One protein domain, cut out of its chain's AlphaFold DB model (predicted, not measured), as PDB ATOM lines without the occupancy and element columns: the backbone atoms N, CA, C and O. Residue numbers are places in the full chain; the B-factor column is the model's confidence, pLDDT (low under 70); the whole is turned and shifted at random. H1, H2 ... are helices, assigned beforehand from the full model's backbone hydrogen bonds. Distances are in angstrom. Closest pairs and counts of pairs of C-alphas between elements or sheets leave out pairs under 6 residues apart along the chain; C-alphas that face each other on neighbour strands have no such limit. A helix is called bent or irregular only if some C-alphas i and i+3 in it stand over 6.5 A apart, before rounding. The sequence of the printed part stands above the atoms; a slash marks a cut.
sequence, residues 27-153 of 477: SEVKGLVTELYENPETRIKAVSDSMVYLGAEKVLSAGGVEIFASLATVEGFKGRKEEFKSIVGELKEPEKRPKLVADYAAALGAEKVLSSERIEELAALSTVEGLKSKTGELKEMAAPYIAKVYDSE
ATOM      1  N   SER A  27      36.528 -52.377  -5.441       56.59
ATOM      2  CA  SER A  27      36.862 -50.956  -5.319       56.59
ATOM      3  C   SER A  27      37.711 -50.417  -6.474       56.59
ATOM      4  O   SER A  27      37.500 -49.282  -6.884       56.59
ATOM      5  N   GLU A  28      38.630 -51.211  -7.022       65.06
ATOM      6  CA  GLU A  28      39.468 -50.846  -8.174       65.06
ATOM      7  C   GLU A  28      38.648 -50.862  -9.465       65.06
ATOM      8  O   GLU A  28      38.733 -49.928 -10.255       65.06
ATOM      9  N   VAL A  29      37.765 -51.854  -9.642       62.62
ATOM     10  CA  VAL A  29      36.819 -51.881 -10.774       62.62
ATOM     11  C   VAL A  29      35.867 -50.689 -10.708       62.62
ATOM     12  O   VAL A  29      35.650 -50.014 -11.711       62.62
ATOM     13  N   LYS A  30      35.326 -50.380  -9.524       66.50
ATOM     14  CA  LYS A  30      34.467 -49.207  -9.329       66.50
ATOM     15  C   LYS A  30      35.227 -47.900  -9.573       66.50
ATOM     16  O   LYS A  30      34.663 -46.992 -10.180       66.50
ATOM     17  N   GLY A  31      36.487 -47.818  -9.146       71.44
ATOM     18  CA  GLY A  31      37.382 -46.695  -9.432       71.44
ATOM     19  C   GLY A  31      37.582 -46.494 -10.933       71.44
ATOM     20  O   GLY A  31      37.304 -45.411 -11.432       71.44
ATOM     21  N   LEU A  32      37.922 -47.561 -11.662       65.31
ATOM     22  CA  LEU A  32      38.098 -47.542 -13.118       65.31
ATOM     23  C   LEU A  32      36.811 -47.175 -13.868       65.31
ATOM     24  O   LEU A  32      36.853 -46.400 -14.816       65.31
ATOM     25  N   VAL A  33      35.656 -47.698 -13.448       65.81
ATOM     26  CA  VAL A  33      34.359 -47.349 -14.054       65.81
ATOM     27  C   VAL A  33      34.016 -45.880 -13.808       65.81
ATOM     28  O   VAL A  33      33.519 -45.216 -14.712       65.81
ATOM     29  N   THR A  34      34.315 -45.359 -12.617       70.94
ATOM     30  CA  THR A  34      34.098 -43.942 -12.282       70.94
ATOM     31  C   THR A  34      35.049 -43.049 -13.085       70.94
ATOM     32  O   THR A  34      34.604 -42.085 -13.696       70.94
ATOM     33  N   GLU A  35      36.321 -43.428 -13.203       68.88
ATOM     34  CA  GLU A  35      37.337 -42.713 -13.986       68.88
ATOM     35  C   GLU A  35      37.031 -42.712 -15.493       68.88
ATOM     36  O   GLU A  35      37.173 -41.684 -16.153       68.88
ATOM     37  N   LEU A  36      36.533 -43.827 -16.040       64.06
ATOM     38  CA  LEU A  36      36.028 -43.905 -17.417       64.06
ATOM     39  C   LEU A  36      34.758 -43.065 -17.614       64.06
ATOM     40  O   LEU A  36      34.481 -42.610 -18.730       64.06
ATOM     41  N   TYR A  37      33.958 -42.872 -16.561       63.28
ATOM     42  CA  TYR A  37      32.735 -42.080 -16.640       63.28
ATOM     43  C   TYR A  37      33.005 -40.571 -16.550       63.28
ATOM     44  O   TYR A  37      32.378 -39.796 -17.275       63.28
ATOM     45  N   GLU A  38      33.955 -40.168 -15.710       73.88
ATOM     46  CA  GLU A  38      34.254 -38.768 -15.402       73.88
ATOM     47  C   GLU A  38      35.307 -38.149 -16.328       73.88
ATOM     48  O   GLU A  38      35.233 -36.951 -16.600       73.88
ATOM     49  N   ASN A  39      36.252 -38.939 -16.854       78.69
ATOM     50  CA  ASN A  39      37.311 -38.427 -17.719       78.69
ATOM     51  C   ASN A  39      37.114 -38.879 -19.189       78.69
ATOM     52  O   ASN A  39      37.172 -40.070 -19.509       78.69
ATOM     53  N   PRO A  40      36.855 -37.942 -20.120       73.50
ATOM     54  CA  PRO A  40      36.623 -38.271 -21.523       73.50
ATOM     55  C   PRO A  40      37.887 -38.786 -22.230       73.50
ATOM     56  O   PRO A  40      37.777 -39.642 -23.105       73.50
ATOM     57  N   GLU A  41      39.082 -38.332 -21.843       77.06
ATOM     58  CA  GLU A  41      40.343 -38.729 -22.485       77.06
ATOM     59  C   GLU A  41      40.706 -40.185 -22.174       77.06
ATOM     60  O   GLU A  41      41.111 -40.942 -23.062       77.06
ATOM     61  N   THR A  42      40.497 -40.617 -20.927       77.25
ATOM     62  CA  THR A  42      40.708 -42.017 -20.523       77.25
ATOM     63  C   THR A  42      39.702 -42.943 -21.197       77.25
ATOM     64  O   THR A  42      40.068 -44.050 -21.594       77.25
ATOM     65  N   ARG A  43      38.463 -42.485 -21.417       73.81
ATOM     66  CA  ARG A  43      37.454 -43.236 -22.175       73.81
ATOM     67  C   ARG A  43      37.841 -43.409 -23.641       73.81
ATOM     68  O   ARG A  43      37.765 -44.526 -24.148       73.81
ATOM     69  N   ILE A  44      38.267 -42.338 -24.311       76.75
ATOM     70  CA  ILE A  44      38.715 -42.395 -25.713       76.75
ATOM     71  C   ILE A  44      39.888 -43.367 -25.838       76.75
ATOM     72  O   ILE A  44      39.873 -44.248 -26.696       76.75
ATOM     73  N   LYS A  45      40.867 -43.270 -24.937       81.38
ATOM     74  CA  LYS A  45      42.017 -44.174 -24.930       81.38
ATOM     75  C   LYS A  45      41.607 -45.632 -24.707       81.38
ATOM     76  O   LYS A  45      42.011 -46.491 -25.479       81.38
ATOM     77  N   ALA A  46      40.743 -45.910 -23.730       77.19
ATOM     78  CA  ALA A  46      40.279 -47.269 -23.448       77.19
ATOM     79  C   ALA A  46      39.482 -47.885 -24.611       77.19
ATOM     80  O   ALA A  46      39.625 -49.076 -24.899       77.19
ATOM     81  N   VAL A  47      38.663 -47.084 -25.302       75.00
ATOM     82  CA  VAL A  47      37.924 -47.527 -26.494       75.00
ATOM     83  C   VAL A  47      38.878 -47.766 -27.662       75.00
ATOM     84  O   VAL A  47      38.775 -48.806 -28.306       75.00
ATOM     85  N   SER A  48      39.838 -46.869 -27.897       76.88
ATOM     86  CA  SER A  48      40.870 -47.037 -28.928       76.88
ATOM     87  C   SER A  48      41.699 -48.306 -28.694       76.88
ATOM     88  O   SER A  48      41.772 -49.162 -29.574       76.88
ATOM     89  N   ASP A  49      42.217 -48.500 -27.479       78.62
ATOM     90  CA  ASP A  49      43.013 -49.674 -27.099       78.62
ATOM     91  C   ASP A  49      42.201 -50.974 -27.248       78.62
ATOM     92  O   ASP A  49      42.708 -51.982 -27.745       78.62
ATOM     93  N   SER A  50      40.910 -50.946 -26.895       72.12
ATOM     94  CA  SER A  50      39.999 -52.085 -27.084       72.12
ATOM     95  C   SER A  50      39.738 -52.373 -28.565       72.12
ATOM     96  O   SER A  50      39.696 -53.532 -28.975       72.12
ATOM     97  N   MET A  51      39.587 -51.337 -29.391       68.00
ATOM     98  CA  MET A  51      39.410 -51.479 -30.835       68.00
ATOM     99  C   MET A  51      40.675 -52.030 -31.502       68.00
ATOM    100  O   MET A  51      40.573 -52.941 -32.325       68.00
ATOM    101  N   VAL A  52      41.860 -51.553 -31.118       77.62
ATOM    102  CA  VAL A  52      43.147 -52.100 -31.577       77.62
ATOM    103  C   VAL A  52      43.290 -53.563 -31.156       77.62
ATOM    104  O   VAL A  52      43.601 -54.409 -31.995       77.62
ATOM    105  N   TYR A  53      42.965 -53.902 -29.905       75.31
ATOM    106  CA  TYR A  53      42.993 -55.283 -29.410       75.31
ATOM    107  C   TYR A  53      42.059 -56.218 -30.197       75.31
ATOM    108  O   TYR A  53      42.424 -57.352 -30.513       75.31
ATOM    109  N   LEU A  54      40.877 -55.729 -30.582       67.69
ATOM    110  CA  LEU A  54      39.927 -56.444 -31.443       67.69
ATOM    111  C   LEU A  54      40.335 -56.453 -32.929       67.69
ATOM    112  O   LEU A  54      39.636 -57.027 -33.766       67.69
ATOM    113  N   GLY A  55      41.472 -55.848 -33.273       67.44
ATOM    114  CA  GLY A  55      42.008 -55.809 -34.628       67.44
ATOM    115  C   GLY A  55      41.276 -54.839 -35.551       67.44
ATOM    116  O   GLY A  55      41.300 -55.044 -36.764       67.44
ATOM    117  N   ALA A  56      40.631 -53.797 -35.020       65.94
ATOM    118  CA  ALA A  56      39.945 -52.776 -35.816       65.94
ATOM    119  C   ALA A  56      40.894 -52.051 -36.785       65.94
ATOM    120  O   ALA A  56      40.467 -51.669 -37.868       65.94
ATOM    121  N   GLU A  57      42.185 -51.966 -36.459       67.56
ATOM    122  CA  GLU A  57      43.259 -51.485 -37.347       67.56
ATOM    123  C   GLU A  57      43.383 -52.268 -38.672       67.56
ATOM    124  O   GLU A  57      43.992 -51.801 -39.630       67.56
ATOM    125  N   LYS A  58      42.792 -53.470 -38.756       65.44
ATOM    126  CA  LYS A  58      42.754 -54.288 -39.981       65.44
ATOM    127  C   LYS A  58      41.642 -53.867 -40.944       65.44
ATOM    128  O   LYS A  58      41.616 -54.340 -42.078       65.44
ATOM    129  N   VAL A  59      40.704 -53.039 -40.480       50.44
ATOM    130  CA  VAL A  59      39.501 -52.607 -41.214       50.44
ATOM    131  C   VAL A  59      39.434 -51.085 -41.318       50.44
ATOM    132  O   VAL A  59      38.999 -50.552 -42.334       50.44
ATOM    133  N   LEU A  60      39.879 -50.385 -40.280       54.22
ATOM    134  CA  LEU A  60      39.931 -48.936 -40.187       54.22
ATOM    135  C   LEU A  60      41.394 -48.493 -40.200       54.22
ATOM    136  O   LEU A  60      42.254 -49.155 -39.624       54.22
ATOM    137  N   SER A  61      41.680 -47.351 -40.828       71.69
ATOM    138  CA  SER A  61      42.988 -46.708 -40.682       71.69
ATOM    139  C   SER A  61      43.228 -46.324 -39.217       71.69
ATOM    140  O   SER A  61      42.276 -46.186 -38.448       71.69
ATOM    141  N   ALA A  62      44.488 -46.098 -38.828       65.75
ATOM    142  CA  ALA A  62      44.823 -45.638 -37.476       65.75
ATOM    143  C   ALA A  62      44.013 -44.387 -37.078       65.75
ATOM    144  O   ALA A  62      43.410 -44.349 -36.009       65.75
ATOM    145  N   GLY A  63      43.868 -43.429 -38.004       69.88
ATOM    146  CA  GLY A  63      42.997 -42.266 -37.810       69.88
ATOM    147  C   GLY A  63      41.511 -42.626 -37.701       69.88
ATOM    148  O   GLY A  63      40.787 -42.000 -36.940       69.88
ATOM    149  N   GLY A  64      41.046 -43.666 -38.399       68.12
ATOM    150  CA  GLY A  64      39.687 -44.193 -38.272       68.12
ATOM    151  C   GLY A  64      39.380 -44.752 -36.879       68.12
ATOM    152  O   GLY A  64      38.275 -44.550 -36.379       68.12
ATOM    153  N   VAL A  65      40.346 -45.401 -36.226       69.12
ATOM    154  CA  VAL A  65      40.179 -45.931 -34.860       69.12
ATOM    155  C   VAL A  65      40.063 -44.797 -33.838       69.12
ATOM    156  O   VAL A  65      39.143 -44.807 -33.022       69.12
ATOM    157  N   GLU A  66      40.915 -43.776 -33.931       72.12
ATOM    158  CA  GLU A  66      40.852 -42.584 -33.065       72.12
ATOM    159  C   GLU A  66      39.545 -41.806 -33.256       72.12
ATOM    160  O   GLU A  66      38.886 -41.393 -32.297       72.12
ATOM    161  N   ILE A  67      39.119 -41.682 -34.510       71.62
ATOM    162  CA  ILE A  67      37.838 -41.103 -34.897       71.62
ATOM    163  C   ILE A  67      36.668 -41.841 -34.230       71.62
ATOM    164  O   ILE A  67      35.795 -41.200 -33.639       71.62
ATOM    165  N   PHE A  68      36.631 -43.172 -34.305       68.69
ATOM    166  CA  PHE A  68      35.561 -43.960 -33.695       68.69
ATOM    167  C   PHE A  68      35.608 -43.898 -32.168       68.69
ATOM    168  O   PHE A  68      34.561 -43.794 -31.530       68.69
ATOM    169  N   ALA A  69      36.804 -43.888 -31.583       74.25
ATOM    170  CA  ALA A  69      36.979 -43.740 -30.147       74.25
ATOM    171  C   ALA A  69      36.478 -42.378 -29.634       74.25
ATOM    172  O   ALA A  69      35.832 -42.316 -28.588       74.25
ATOM    173  N   SER A  70      36.678 -41.294 -30.394       76.12
ATOM    174  CA  SER A  70      36.174 -39.958 -30.036       76.12
ATOM    175  C   SER A  70      34.640 -39.893 -29.920       76.12
ATOM    176  O   SER A  70      34.113 -39.169 -29.070       76.12
ATOM    177  N   LEU A  71      33.908 -40.713 -30.692       77.44
ATOM    178  CA  LEU A  71      32.439 -40.801 -30.655       77.44
ATOM    179  C   LEU A  71      31.896 -41.400 -29.348       77.44
ATOM    180  O   LEU A  71      30.712 -41.239 -29.057       77.44
ATOM    181  N   ALA A  72      32.740 -42.049 -28.539       71.00
ATOM    182  CA  ALA A  72      32.367 -42.544 -27.212       71.00
ATOM    183  C   ALA A  72      32.160 -41.414 -26.179       71.00
ATOM    184  O   ALA A  72      31.731 -41.667 -25.045       71.00
ATOM    185  N   THR A  73      32.457 -40.165 -26.557       75.06
ATOM    186  CA  THR A  73      32.254 -38.968 -25.736       75.06
ATOM    187  C   THR A  73      31.184 -38.060 -26.338       75.06
ATOM    188  O   THR A  73      31.032 -37.956 -27.555       75.06
ATOM    189  N   VAL A  74      30.442 -37.359 -25.474       69.62
ATOM    190  CA  VAL A  74      29.406 -36.403 -25.904       69.62
ATOM    191  C   VAL A  74      30.024 -35.232 -26.676       69.62
ATOM    192  O   VAL A  74      29.418 -34.731 -27.622       69.62
ATOM    193  N   GLU A  75      31.229 -34.806 -26.298       75.44
ATOM    194  CA  GLU A  75      31.961 -33.725 -26.964       75.44
ATOM    195  C   GLU A  75      32.484 -34.152 -28.336       75.44
ATOM    196  O   GLU A  75      32.241 -33.443 -29.312       75.44
ATOM    197  N   GLY A  76      33.082 -35.343 -28.451       71.69
ATOM    198  CA  GLY A  76      33.501 -35.891 -29.740       71.69
ATOM    199  C   GLY A  76      32.318 -36.130 -30.680       71.69
ATOM    200  O   GLY A  76      32.374 -35.754 -31.847       71.69
ATOM    201  N   PHE A  77      31.186 -36.631 -30.176       68.00
ATOM    202  CA  PHE A  77      29.964 -36.748 -30.977       68.00
ATOM    203  C   PHE A  77      29.434 -35.385 -31.457       68.00
ATOM    204  O   PHE A  77      29.034 -35.250 -32.615       68.00
ATOM    205  N   LYS A  78      29.447 -34.354 -30.600       72.88
ATOM    206  CA  LYS A  78      29.040 -32.989 -30.980       72.88
ATOM    207  C   LYS A  78      29.980 -32.378 -32.020       72.88
ATOM    208  O   LYS A  78      29.481 -31.865 -33.017       72.88
ATOM    209  N   GLY A  79      31.297 -32.477 -31.832       75.06
ATOM    210  CA  GLY A  79      32.286 -31.983 -32.798       75.06
ATOM    211  C   GLY A  79      32.107 -32.635 -34.168       75.06
ATOM    212  O   GLY A  79      31.962 -31.950 -35.176       75.06
ATOM    213  N   ARG A  80      31.944 -33.961 -34.186       75.56
ATOM    214  CA  ARG A  80      31.714 -34.749 -35.406       75.56
ATOM    215  C   ARG A  80      30.389 -34.426 -36.089       75.56
ATOM    216  O   ARG A  80      30.308 -34.433 -37.314       75.56
ATOM    217  N   LYS A  81      29.342 -34.128 -35.319       69.69
ATOM    218  CA  LYS A  81      28.055 -33.671 -35.857       69.69
ATOM    219  C   LYS A  81      28.185 -32.309 -36.545       69.69
ATOM    220  O   LYS A  81      27.546 -32.107 -37.575       69.69
ATOM    221  N   GLU A  82      28.980 -31.392 -36.000       74.44
ATOM    222  CA  GLU A  82      29.239 -30.089 -36.629       74.44
ATOM    223  C   GLU A  82      30.161 -30.209 -37.855       74.44
ATOM    224  O   GLU A  82      29.855 -29.621 -38.890       74.44
ATOM    225  N   GLU A  83      31.197 -31.053 -37.812       75.38
ATOM    226  CA  GLU A  83      32.009 -31.396 -38.995       75.38
ATOM    227  C   GLU A  83      31.149 -32.006 -40.107       75.38
ATOM    228  O   GLU A  83      31.217 -31.579 -41.256       75.38
ATOM    229  N   PHE A  84      30.272 -32.953 -39.764       69.38
ATOM    230  CA  PHE A  84      29.350 -33.559 -40.721       69.38
ATOM    231  C   PHE A  84      28.395 -32.524 -41.324       69.38
ATOM    232  O   PHE A  84      28.155 -32.539 -42.529       69.38
ATOM    233  N   LYS A  85      27.878 -31.583 -40.524       72.19
ATOM    234  CA  LYS A  85      27.077 -30.463 -41.044       72.19
ATOM    235  C   LYS A  85      27.882 -29.566 -41.985       72.19
ATOM    236  O   LYS A  85      27.323 -29.149 -42.996       72.19
ATOM    237  N   SER A  86      29.153 -29.293 -41.681       75.06
ATOM    238  CA  SER A  86      30.047 -28.523 -42.559       75.06
ATOM    239  C   SER A  86      30.261 -29.244 -43.886       75.06
ATOM    240  O   SER A  86      30.018 -28.663 -44.937       75.06
ATOM    241  N   ILE A  87      30.587 -30.540 -43.848       70.50
ATOM    242  CA  ILE A  87      30.777 -31.379 -45.041       70.50
ATOM    243  C   ILE A  87      29.491 -31.442 -45.873       70.50
ATOM    244  O   ILE A  87      29.539 -31.307 -47.092       70.50
ATOM    245  N   VAL A  88      28.326 -31.600 -45.238       65.94
ATOM    246  CA  VAL A  88      27.020 -31.560 -45.920       65.94
ATOM    247  C   VAL A  88      26.739 -30.175 -46.517       65.94
ATOM    248  O   VAL A  88      26.093 -30.084 -47.562       65.94
ATOM    249  N   GLY A  89      27.215 -29.104 -45.881       69.56
ATOM    250  CA  GLY A  89      27.190 -27.745 -46.419       69.56
ATOM    251  C   GLY A  89      28.063 -27.604 -47.667       69.56
ATOM    252  O   GLY A  89      27.578 -27.152 -48.700       69.56
ATOM    253  N   GLU A  90      29.305 -28.077 -47.611       73.50
ATOM    254  CA  GLU A  90      30.256 -28.049 -48.731       73.50
ATOM    255  C   GLU A  90      29.821 -28.951 -49.895       73.50
ATOM    256  O   GLU A  90      30.023 -28.607 -51.057       73.50
ATOM    257  N   LEU A  91      29.132 -30.063 -49.618       63.50
ATOM    258  CA  LEU A  91      28.525 -30.924 -50.642       63.50
ATOM    259  C   LEU A  91      27.401 -30.231 -51.423       63.50
ATOM    260  O   LEU A  91      27.055 -30.675 -52.521       63.50
ATOM    261  N   LYS A  92      26.804 -29.170 -50.867       68.25
ATOM    262  CA  LYS A  92      25.810 -28.345 -51.566       68.25
ATOM    263  C   LYS A  92      26.457 -27.263 -52.429       68.25
ATOM    264  O   LYS A  92      25.769 -26.710 -53.285       68.25
ATOM    265  N   GLU A  93      27.748 -26.982 -52.253       77.25
ATOM    266  CA  GLU A  93      28.476 -26.023 -53.081       77.25
ATOM    267  C   GLU A  93      28.903 -26.675 -54.411       77.25
ATOM    268  O   GLU A  93      29.623 -27.677 -54.411       77.25
ATOM    269  N   PRO A  94      28.496 -26.121 -55.568       69.69
ATOM    270  CA  PRO A  94      28.691 -26.767 -56.868       69.69
ATOM    271  C   PRO A  94      30.168 -26.917 -57.264       69.69
ATOM    272  O   PRO A  94      30.509 -27.865 -57.963       69.69
ATOM    273  N   GLU A  95      31.053 -26.038 -56.788       75.00
ATOM    274  CA  GLU A  95      32.484 -26.058 -57.130       75.00
ATOM    275  C   GLU A  95      33.301 -27.052 -56.290       75.00
ATOM    276  O   GLU A  95      34.294 -27.609 -56.763       75.00
ATOM    277  N   LYS A  96      32.891 -27.293 -55.037       78.25
ATOM    278  CA  LYS A  96      33.605 -28.186 -54.106       78.25
ATOM    279  C   LYS A  96      33.076 -29.614 -54.135       78.25
ATOM    280  O   LYS A  96      33.829 -30.552 -53.869       78.25
ATOM    281  N   ARG A  97      31.808 -29.792 -54.513       72.69
ATOM    282  CA  ARG A  97      31.137 -31.093 -54.551       72.69
ATOM    283  C   ARG A  97      31.864 -32.146 -55.406       72.69
ATOM    284  O   ARG A  97      32.045 -33.243 -54.887       72.69
ATOM    285  N   PRO A  98      32.331 -31.874 -56.643       82.06
ATOM    286  CA  PRO A  98      33.038 -32.886 -57.431       82.06
ATOM    287  C   PRO A  98      34.338 -33.363 -56.778       82.06
ATOM    288  O   PRO A  98      34.627 -34.551 -56.788       82.06
ATOM    289  N   LYS A  99      35.104 -32.463 -56.153       80.38
ATOM    290  CA  LYS A  99      36.356 -32.838 -55.479       80.38
ATOM    291  C   LYS A  99      36.080 -33.728 -54.270       80.38
ATOM    292  O   LYS A  99      36.628 -34.815 -54.177       80.38
ATOM    293  N   LEU A 100      35.121 -33.329 -53.432       78.56
ATOM    294  CA  LEU A 100      34.702 -34.125 -52.277       78.56
ATOM    295  C   LEU A 100      34.175 -35.506 -52.691       78.56
ATOM    296  O   LEU A 100      34.530 -36.507 -52.080       78.56
ATOM    297  N   VAL A 101      33.346 -35.589 -53.734       78.19
ATOM    298  CA  VAL A 101      32.806 -36.873 -54.212       78.19
ATOM    299  C   VAL A 101      33.913 -37.783 -54.757       78.19
ATOM    300  O   VAL A 101      33.869 -38.984 -54.494       78.19
ATOM    301  N   ALA A 102      34.910 -37.237 -55.458       77.12
ATOM    302  CA  ALA A 102      36.067 -38.002 -55.922       77.12
ATOM    303  C   ALA A 102      36.916 -38.513 -54.745       77.12
ATOM    304  O   ALA A 102      37.215 -39.705 -54.690       77.12
ATOM    305  N   ASP A 103      37.209 -37.651 -53.768       74.25
ATOM    306  CA  ASP A 103      37.987 -38.003 -52.575       74.25
ATOM    307  C   ASP A 103      37.287 -39.092 -51.743       74.25
ATOM    308  O   ASP A 103      37.915 -40.062 -51.312       74.25
ATOM    309  N   TYR A 104      35.965 -38.993 -51.562       72.19
ATOM    310  CA  TYR A 104      35.187 -40.025 -50.871       72.19
ATOM    311  C   TYR A 104      35.103 -41.327 -51.670       72.19
ATOM    312  O   TYR A 104      35.189 -42.406 -51.082       72.19
ATOM    313  N   ALA A 105      34.960 -41.262 -52.995       70.31
ATOM    314  CA  ALA A 105      34.970 -42.454 -53.838       70.31
ATOM    315  C   ALA A 105      36.330 -43.170 -53.773       70.31
ATOM    316  O   ALA A 105      36.371 -44.392 -53.609       70.31
ATOM    317  N   ALA A 106      37.435 -42.422 -53.815       73.50
ATOM    318  CA  ALA A 106      38.784 -42.949 -53.627       73.50
ATOM    319  C   ALA A 106      38.964 -43.575 -52.233       73.50
ATOM    320  O   ALA A 106      39.398 -44.725 -52.124       73.50
ATOM    321  N   ALA A 107      38.528 -42.887 -51.172       69.50
ATOM    322  CA  ALA A 107      38.593 -43.385 -49.796       69.50
ATOM    323  C   ALA A 107      37.765 -44.666 -49.572       69.50
ATOM    324  O   ALA A 107      38.163 -45.537 -48.795       69.50
ATOM    325  N   LEU A 108      36.641 -44.819 -50.279       63.88
ATOM    326  CA  LEU A 108      35.820 -46.038 -50.280       63.88
ATOM    327  C   LEU A 108      36.389 -47.152 -51.176       63.88
ATOM    328  O   LEU A 108      35.825 -48.245 -51.246       63.88
ATOM    329  N   GLY A 109      37.523 -46.908 -51.833       61.34
ATOM    330  CA  GLY A 109      38.226 -47.889 -52.647       61.34
ATOM    331  C   GLY A 109      37.675 -48.040 -54.062       61.34
ATOM    332  O   GLY A 109      37.917 -49.080 -54.678       61.34
ATOM    333  N   ALA A 110      36.974 -47.035 -54.600       65.12
ATOM    334  CA  ALA A 110      36.507 -47.043 -55.990       65.12
ATOM    335  C   ALA A 110      37.663 -47.204 -56.993       65.12
ATOM    336  O   ALA A 110      37.466 -47.797 -58.051       65.12
ATOM    337  N   GLU A 111      38.880 -46.786 -56.624       73.12
ATOM    338  CA  GLU A 111      40.118 -46.972 -57.401       73.12
ATOM    339  C   GLU A 111      40.440 -48.443 -57.707       73.12
ATOM    340  O   GLU A 111      41.165 -48.752 -58.648       73.12
ATOM    341  N   LYS A 112      39.885 -49.384 -56.931       68.56
ATOM    342  CA  LYS A 112      40.058 -50.825 -57.172       68.56
ATOM    343  C   LYS A 112      39.223 -51.334 -58.348       68.56
ATOM    344  O   LYS A 112      39.487 -52.419 -58.858       68.56
ATOM    345  N   VAL A 113      38.199 -50.583 -58.754       58.84
ATOM    346  CA  VAL A 113      37.219 -50.989 -59.775       58.84
ATOM    347  C   VAL A 113      37.249 -50.044 -60.982       58.84
ATOM    348  O   VAL A 113      37.093 -50.490 -62.125       58.84
ATOM    349  N   LEU A 114      37.493 -48.756 -60.732       66.12
ATOM    350  CA  LEU A 114      37.474 -47.654 -61.691       66.12
ATOM    351  C   LEU A 114      38.830 -46.936 -61.704       66.12
ATOM    352  O   LEU A 114      39.484 -46.838 -60.672       66.12
ATOM    353  N   SER A 115      39.253 -46.415 -62.860       76.94
ATOM    354  CA  SER A 115      40.441 -45.553 -62.930       76.94
ATOM    355  C   SER A 115      40.171 -44.195 -62.275       76.94
ATOM    356  O   SER A 115      39.023 -43.750 -62.218       76.94
ATOM    357  N   SER A 116      41.227 -43.513 -61.824       74.12
ATOM    358  CA  SER A 116      41.143 -42.163 -61.244       74.12
ATOM    359  C   SER A 116      40.402 -41.181 -62.160       74.12
ATOM    360  O   SER A 116      39.506 -40.476 -61.708       74.12
ATOM    361  N   GLU A 117      40.673 -41.233 -63.466       77.75
ATOM    362  CA  GLU A 117      39.976 -40.431 -64.483       77.75
ATOM    363  C   GLU A 117      38.457 -40.686 -64.484       77.75
ATOM    364  O   GLU A 117      37.661 -39.751 -64.524       77.75
ATOM    365  N   ARG A 118      38.019 -41.949 -64.367       74.12
ATOM    366  CA  ARG A 118      36.586 -42.293 -64.316       74.12
ATOM    367  C   ARG A 118      35.926 -41.872 -63.006       74.12
ATOM    368  O   ARG A 118      34.738 -41.555 -63.003       74.12
ATOM    369  N   ILE A 119      36.677 -41.855 -61.910       73.88
ATOM    370  CA  ILE A 119      36.199 -41.369 -60.611       73.88
ATOM    371  C   ILE A 119      35.975 -39.856 -60.672       73.88
ATOM    372  O   ILE A 119      34.912 -39.388 -60.265       73.88
ATOM    373  N   GLU A 120      36.906 -39.102 -61.254       78.56
ATOM    374  CA  GLU A 120      36.751 -37.660 -61.478       78.56
ATOM    375  C   GLU A 120      35.593 -37.351 -62.438       78.56
ATOM    376  O   GLU A 120      34.807 -36.428 -62.204       78.56
ATOM    377  N   GLU A 121      35.417 -38.157 -63.490       76.94
ATOM    378  CA  GLU A 121      34.291 -38.012 -64.409       76.94
ATOM    379  C   GLU A 121      32.936 -38.253 -63.734       76.94
ATOM    380  O   GLU A 121      32.015 -37.461 -63.951       76.94
ATOM    381  N   LEU A 122      32.817 -39.305 -62.919       76.00
ATOM    382  CA  LEU A 122      31.620 -39.603 -62.125       76.00
ATOM    383  C   LEU A 122      31.357 -38.523 -61.078       76.00
ATOM    384  O   LEU A 122      30.213 -38.120 -60.861       76.00
ATOM    385  N   ALA A 123      32.414 -38.013 -60.455       78.69
ATOM    386  CA  ALA A 123      32.296 -36.953 -59.478       78.69
ATOM    387  C   ALA A 123      31.849 -35.629 -60.121       78.69
ATOM    388  O   ALA A 123      31.037 -34.911 -59.536       78.69
ATOM    389  N   ALA A 124      32.264 -35.335 -61.357       78.94
ATOM    390  CA  ALA A 124      31.757 -34.193 -62.119       78.94
ATOM    391  C   ALA A 124      30.246 -34.307 -62.416       78.94
ATOM    392  O   ALA A 124      29.529 -33.306 -62.335       78.94
ATOM    393  N   LEU A 125      29.737 -35.523 -62.666       75.50
ATOM    394  CA  LEU A 125      28.302 -35.795 -62.870       75.50
ATOM    395  C   LEU A 125      27.450 -35.587 -61.609       75.50
ATOM    396  O   LEU A 125      26.227 -35.517 -61.702       75.50
ATOM    397  N   SER A 126      28.068 -35.443 -60.433       73.62
ATOM    398  CA  SER A 126      27.343 -35.133 -59.196       73.62
ATOM    399  C   SER A 126      26.739 -33.720 -59.182       73.62
ATOM    400  O   SER A 126      25.905 -33.420 -58.327       73.62
ATOM    401  N   THR A 127      27.115 -32.851 -60.128       77.94
ATOM    402  CA  THR A 127      26.567 -31.494 -60.278       77.94
ATOM    403  C   THR A 127      25.606 -31.401 -61.464       77.94
ATOM    404  O   THR A 127      25.758 -32.093 -62.467       77.94
ATOM    405  N   VAL A 128      24.618 -30.500 -61.381       66.25
ATOM    406  CA  VAL A 128      23.640 -30.273 -62.465       66.25
ATOM    407  C   VAL A 128      24.324 -29.772 -63.742       66.25
ATOM    408  O   VAL A 128      23.896 -30.112 -64.842       66.25
ATOM    409  N   GLU A 129      25.394 -28.988 -63.611       72.12
ATOM    410  CA  GLU A 129      26.179 -28.488 -64.745       72.12
ATOM    411  C   GLU A 129      27.009 -29.590 -65.400       72.12
ATOM    412  O   GLU A 129      26.966 -29.722 -66.622       72.12
ATOM    413  N   GLY A 130      27.682 -30.431 -64.607       70.06
ATOM    414  CA  GLY A 130      28.413 -31.587 -65.126       70.06
ATOM    415  C   GLY A 130      27.497 -32.620 -65.781       70.06
ATOM    416  O   GLY A 130      27.850 -33.204 -66.804       70.06
ATOM    417  N   LEU A 131      26.281 -32.794 -65.252       68.00
ATOM    418  CA  LEU A 131      25.271 -33.648 -65.869       68.00
ATOM    419  C   LEU A 131      24.815 -33.069 -67.216       68.00
ATOM    420  O   LEU A 131      24.775 -33.800 -68.202       68.00
ATOM    421  N   LYS A 132      24.537 -31.759 -67.290       70.56
ATOM    422  CA  LYS A 132      24.135 -31.069 -68.530       70.56
ATOM    423  C   LYS A 132      25.221 -31.086 -69.606       70.56
ATOM    424  O   LYS A 132      24.890 -31.328 -70.765       70.56
ATOM    425  N   SER A 133      26.485 -30.859 -69.252       72.88
ATOM    426  CA  SER A 133      27.585 -30.830 -70.225       72.88
ATOM    427  C   SER A 133      27.884 -32.212 -70.808       72.88
ATOM    428  O   SER A 133      28.090 -32.332 -72.012       72.88
ATOM    429  N   LYS A 134      27.804 -33.267 -69.990       67.62
ATOM    430  CA  LYS A 134      28.069 -34.651 -70.415       67.62
ATOM    431  C   LYS A 134      26.827 -35.417 -70.881       67.62
ATOM    432  O   LYS A 134      26.937 -36.581 -71.251       67.62
ATOM    433  N   THR A 135      25.641 -34.798 -70.908       61.19
ATOM    434  CA  THR A 135      24.396 -35.477 -71.333       61.19
ATOM    435  C   THR A 135      24.482 -35.991 -72.775       61.19
ATOM    436  O   THR A 135      23.932 -37.050 -73.069       61.19
ATOM    437  N   GLY A 136      25.150 -35.264 -73.678       64.56
ATOM    438  CA  GLY A 136      25.338 -35.692 -75.071       64.56
ATOM    439  C   GLY A 136      26.213 -36.941 -75.178       64.56
ATOM    440  O   GLY A 136      25.777 -37.957 -75.710       64.56
ATOM    441  N   GLU A 137      27.393 -36.898 -74.562       68.00
ATOM    442  CA  GLU A 137      28.352 -38.010 -74.532       68.00
ATOM    443  C   GLU A 137      27.791 -39.243 -73.809       68.00
ATOM    444  O   GLU A 137      27.965 -40.368 -74.268       68.00
ATOM    445  N   LEU A 138      27.050 -39.052 -72.710       59.53
ATOM    446  CA  LEU A 138      26.376 -40.144 -72.003       59.53
ATOM    447  C   LEU A 138      25.265 -40.773 -72.842       59.53
ATOM    448  O   LEU A 138      25.089 -41.985 -72.782       59.53
ATOM    449  N   LYS A 139      24.522 -39.986 -73.630       65.19
ATOM    450  CA  LYS A 139      23.508 -40.527 -74.544       65.19
ATOM    451  C   LYS A 139      24.143 -41.330 -75.673       65.19
ATOM    452  O   LYS A 139      23.623 -42.390 -75.998       65.19
ATOM    453  N   GLU A 140      25.258 -40.870 -76.227       73.06
ATOM    454  CA  GLU A 140      25.986 -41.596 -77.274       73.06
ATOM    455  C   GLU A 140      26.659 -42.864 -76.734       73.06
ATOM    456  O   GLU A 140      26.538 -43.926 -77.347       73.06
ATOM    457  N   MET A 141      27.280 -42.803 -75.551       64.56
ATOM    458  CA  MET A 141      27.855 -43.982 -74.895       64.56
ATOM    459  C   MET A 141      26.787 -44.978 -74.435       64.56
ATOM    460  O   MET A 141      27.013 -46.181 -74.515       64.56
ATOM    461  N   ALA A 142      25.627 -44.509 -73.963       56.66
ATOM    462  CA  ALA A 142      24.547 -45.380 -73.503       56.66
ATOM    463  C   ALA A 142      23.690 -45.930 -74.650       56.66
ATOM    464  O   ALA A 142      23.103 -46.993 -74.483       56.66
ATOM    465  N   ALA A 143      23.621 -45.269 -75.811       69.62
ATOM    466  CA  ALA A 143      22.837 -45.713 -76.967       69.62
ATOM    467  C   ALA A 143      23.044 -47.197 -77.355       69.62
ATOM    468  O   ALA A 143      22.036 -47.895 -77.496       69.62
ATOM    469  N   PRO A 144      24.279 -47.734 -77.473       71.44
ATOM    470  CA  PRO A 144      24.476 -49.152 -77.776       71.44
ATOM    471  C   PRO A 144      23.992 -50.080 -76.650       71.44
ATOM    472  O   PRO A 144      23.443 -51.142 -76.929       71.44
ATOM    473  N   TYR A 145      24.121 -49.678 -75.383       58.03
ATOM    474  CA  TYR A 145      23.633 -50.459 -74.238       58.03
ATOM    475  C   TYR A 145      22.107 -50.422 -74.134       58.03
ATOM    476  O   TYR A 145      21.476 -51.444 -73.889       58.03
ATOM    477  N   ILE A 146      21.497 -49.265 -74.387       65.06
ATOM    478  CA  ILE A 146      20.044 -49.092 -74.431       65.06
ATOM    479  C   ILE A 146      19.459 -49.947 -75.560       65.06
ATOM    480  O   ILE A 146      18.489 -50.666 -75.330       65.06
ATOM    481  N   ALA A 147      20.080 -49.956 -76.745       70.12
ATOM    482  CA  ALA A 147      19.686 -50.840 -77.842       70.12
ATOM    483  C   ALA A 147      19.763 -52.325 -77.440       70.12
ATOM    484  O   ALA A 147      18.812 -53.073 -77.674       70.12
ATOM    485  N   LYS A 148      20.838 -52.735 -76.747       69.19
ATOM    486  CA  LYS A 148      20.987 -54.097 -76.209       69.19
ATOM    487  C   LYS A 148      19.943 -54.455 -75.144       69.19
ATOM    488  O   LYS A 148      19.558 -55.612 -75.058       69.19
ATOM    489  N   VAL A 149      19.451 -53.504 -74.347       57.00
ATOM    490  CA  VAL A 149      18.409 -53.767 -73.333       57.00
ATOM    491  C   VAL A 149      17.051 -54.077 -73.970       57.00
ATOM    492  O   VAL A 149      16.304 -54.914 -73.452       57.00
ATOM    493  N   TYR A 150      16.720 -53.440 -75.093       55.19
ATOM    494  CA  TYR A 150      15.446 -53.684 -75.778       55.19
ATOM    495  C   TYR A 150      15.443 -54.972 -76.607       55.19
ATOM    496  O   TYR A 150      14.374 -55.543 -76.824       55.19
ATOM    497  N   ASP A 151      16.616 -55.496 -76.964       59.56
ATOM    498  CA  ASP A 151      16.755 -56.787 -77.633       59.56
ATOM    499  C   ASP A 151      16.970 -57.952 -76.644       59.56
ATOM    500  O   ASP A 151      17.648 -57.845 -75.622       59.56
ATOM    501  N   SER A 152      16.355 -59.098 -76.926       54.19
ATOM    502  CA  SER A 152      16.415 -60.278 -76.055       54.19
ATOM    503  C   SER A 152      17.779 -60.974 -76.055       54.19
ATOM    504  O   SER A 152      18.152 -61.556 -75.032       54.19
ATOM    505  N   GLU A 153      18.529 -60.883 -77.157       59.88
ATOM    506  CA  GLU A 153      19.909 -61.371 -77.248       59.88
ATOM    507  C   GLU A 153      20.886 -60.362 -76.633       59.88
ATOM    508  O   GLU A 153      21.715 -60.745 -75.805       59.88
TER     509      GLU A 153
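This is residues 27 to 153 of the 477 residues of the protein "Hypothetical protein" of Prymnesium polylepis (UniProt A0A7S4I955). Two small pairs of helices, H2 with H3 and H5 with H6, stand well separated, with the straight helix H4 running between them as a bridge. H1 extends the chain of helices at one end, and at the other the kinked helix H7 turns away, its residues 136 to 150 sticking out with the tail 151 to 153. The whole is a loose string of helices with few contacts and no common core. The printed part has 127 residues with seven named helices in the order H1 to H7 and no named strand, and its class is all helix. It is extended, with a radius of gyration of the C-alphas of 22.5 A and spans of 75 by 35 by 24 A.

H7, the longest helix, covers residues 128 to 150 and measures 28.2 A from C-alpha 128 at (23.640, -30.273, -62.465) to C-alpha 150 at (15.446, -53.684, -75.778). It is irregular, with C-alphas 133 and 136 7.2 A apart, and has a kink of 61 degrees near residue 137. H6 covers residues 116 to 124, 12.3 A, and H5 residues 97 to 107, 15.1 A. H4, residues 74 to 90, is 24.3 A long. H3 covers residues 62 to 70, 12.7 A, and H2 residues 40 to 53, 19.8 A. H1, residues 27 to 38, is 16.0 A long and begins with C-alpha 27 at (36.862, -50.956, -5.319).

H7 and H6 are close but not clearly touching; their closest C-alphas, those of Gly 130 and Ala 124, are 5.2 A apart. H6 and H5 touch and form a helical hairpin, opposite ways at a steep tilt of 39 degrees, with the closest C-alphas, Ala 123 and Pro 98, 4.6 A apart. H4 touches no helix: its closest C-alphas to H5 are those of Glu 90 and Arg 97, 6.6 A, and to H3 those of Gly 76 and Ser 70, 4.9 A. H3 and H2 touch, opposite ways at a steep tilt of 45 degrees, with C-alphas 69 and 44 closest at 4.9 A. H2 and H1 touch only at the corner, through residues 42 to 43 and 35 to 37; the closest C-alphas, Arg 43 and Leu 36, are 5.0 A apart. Every O i to N i+4 pair is within hydrogen-bond range in H1 to H6, and 15 of 19 are in H7.

The two C-alphas farthest apart, those of Ser 27 and Asp 151, are 75.3 A apart. The printed part has no cut and no long link. Mean pLDDT of the printed part is 70.3, and 57 residues are under 70, among them 54 to 60 and 148 to 153.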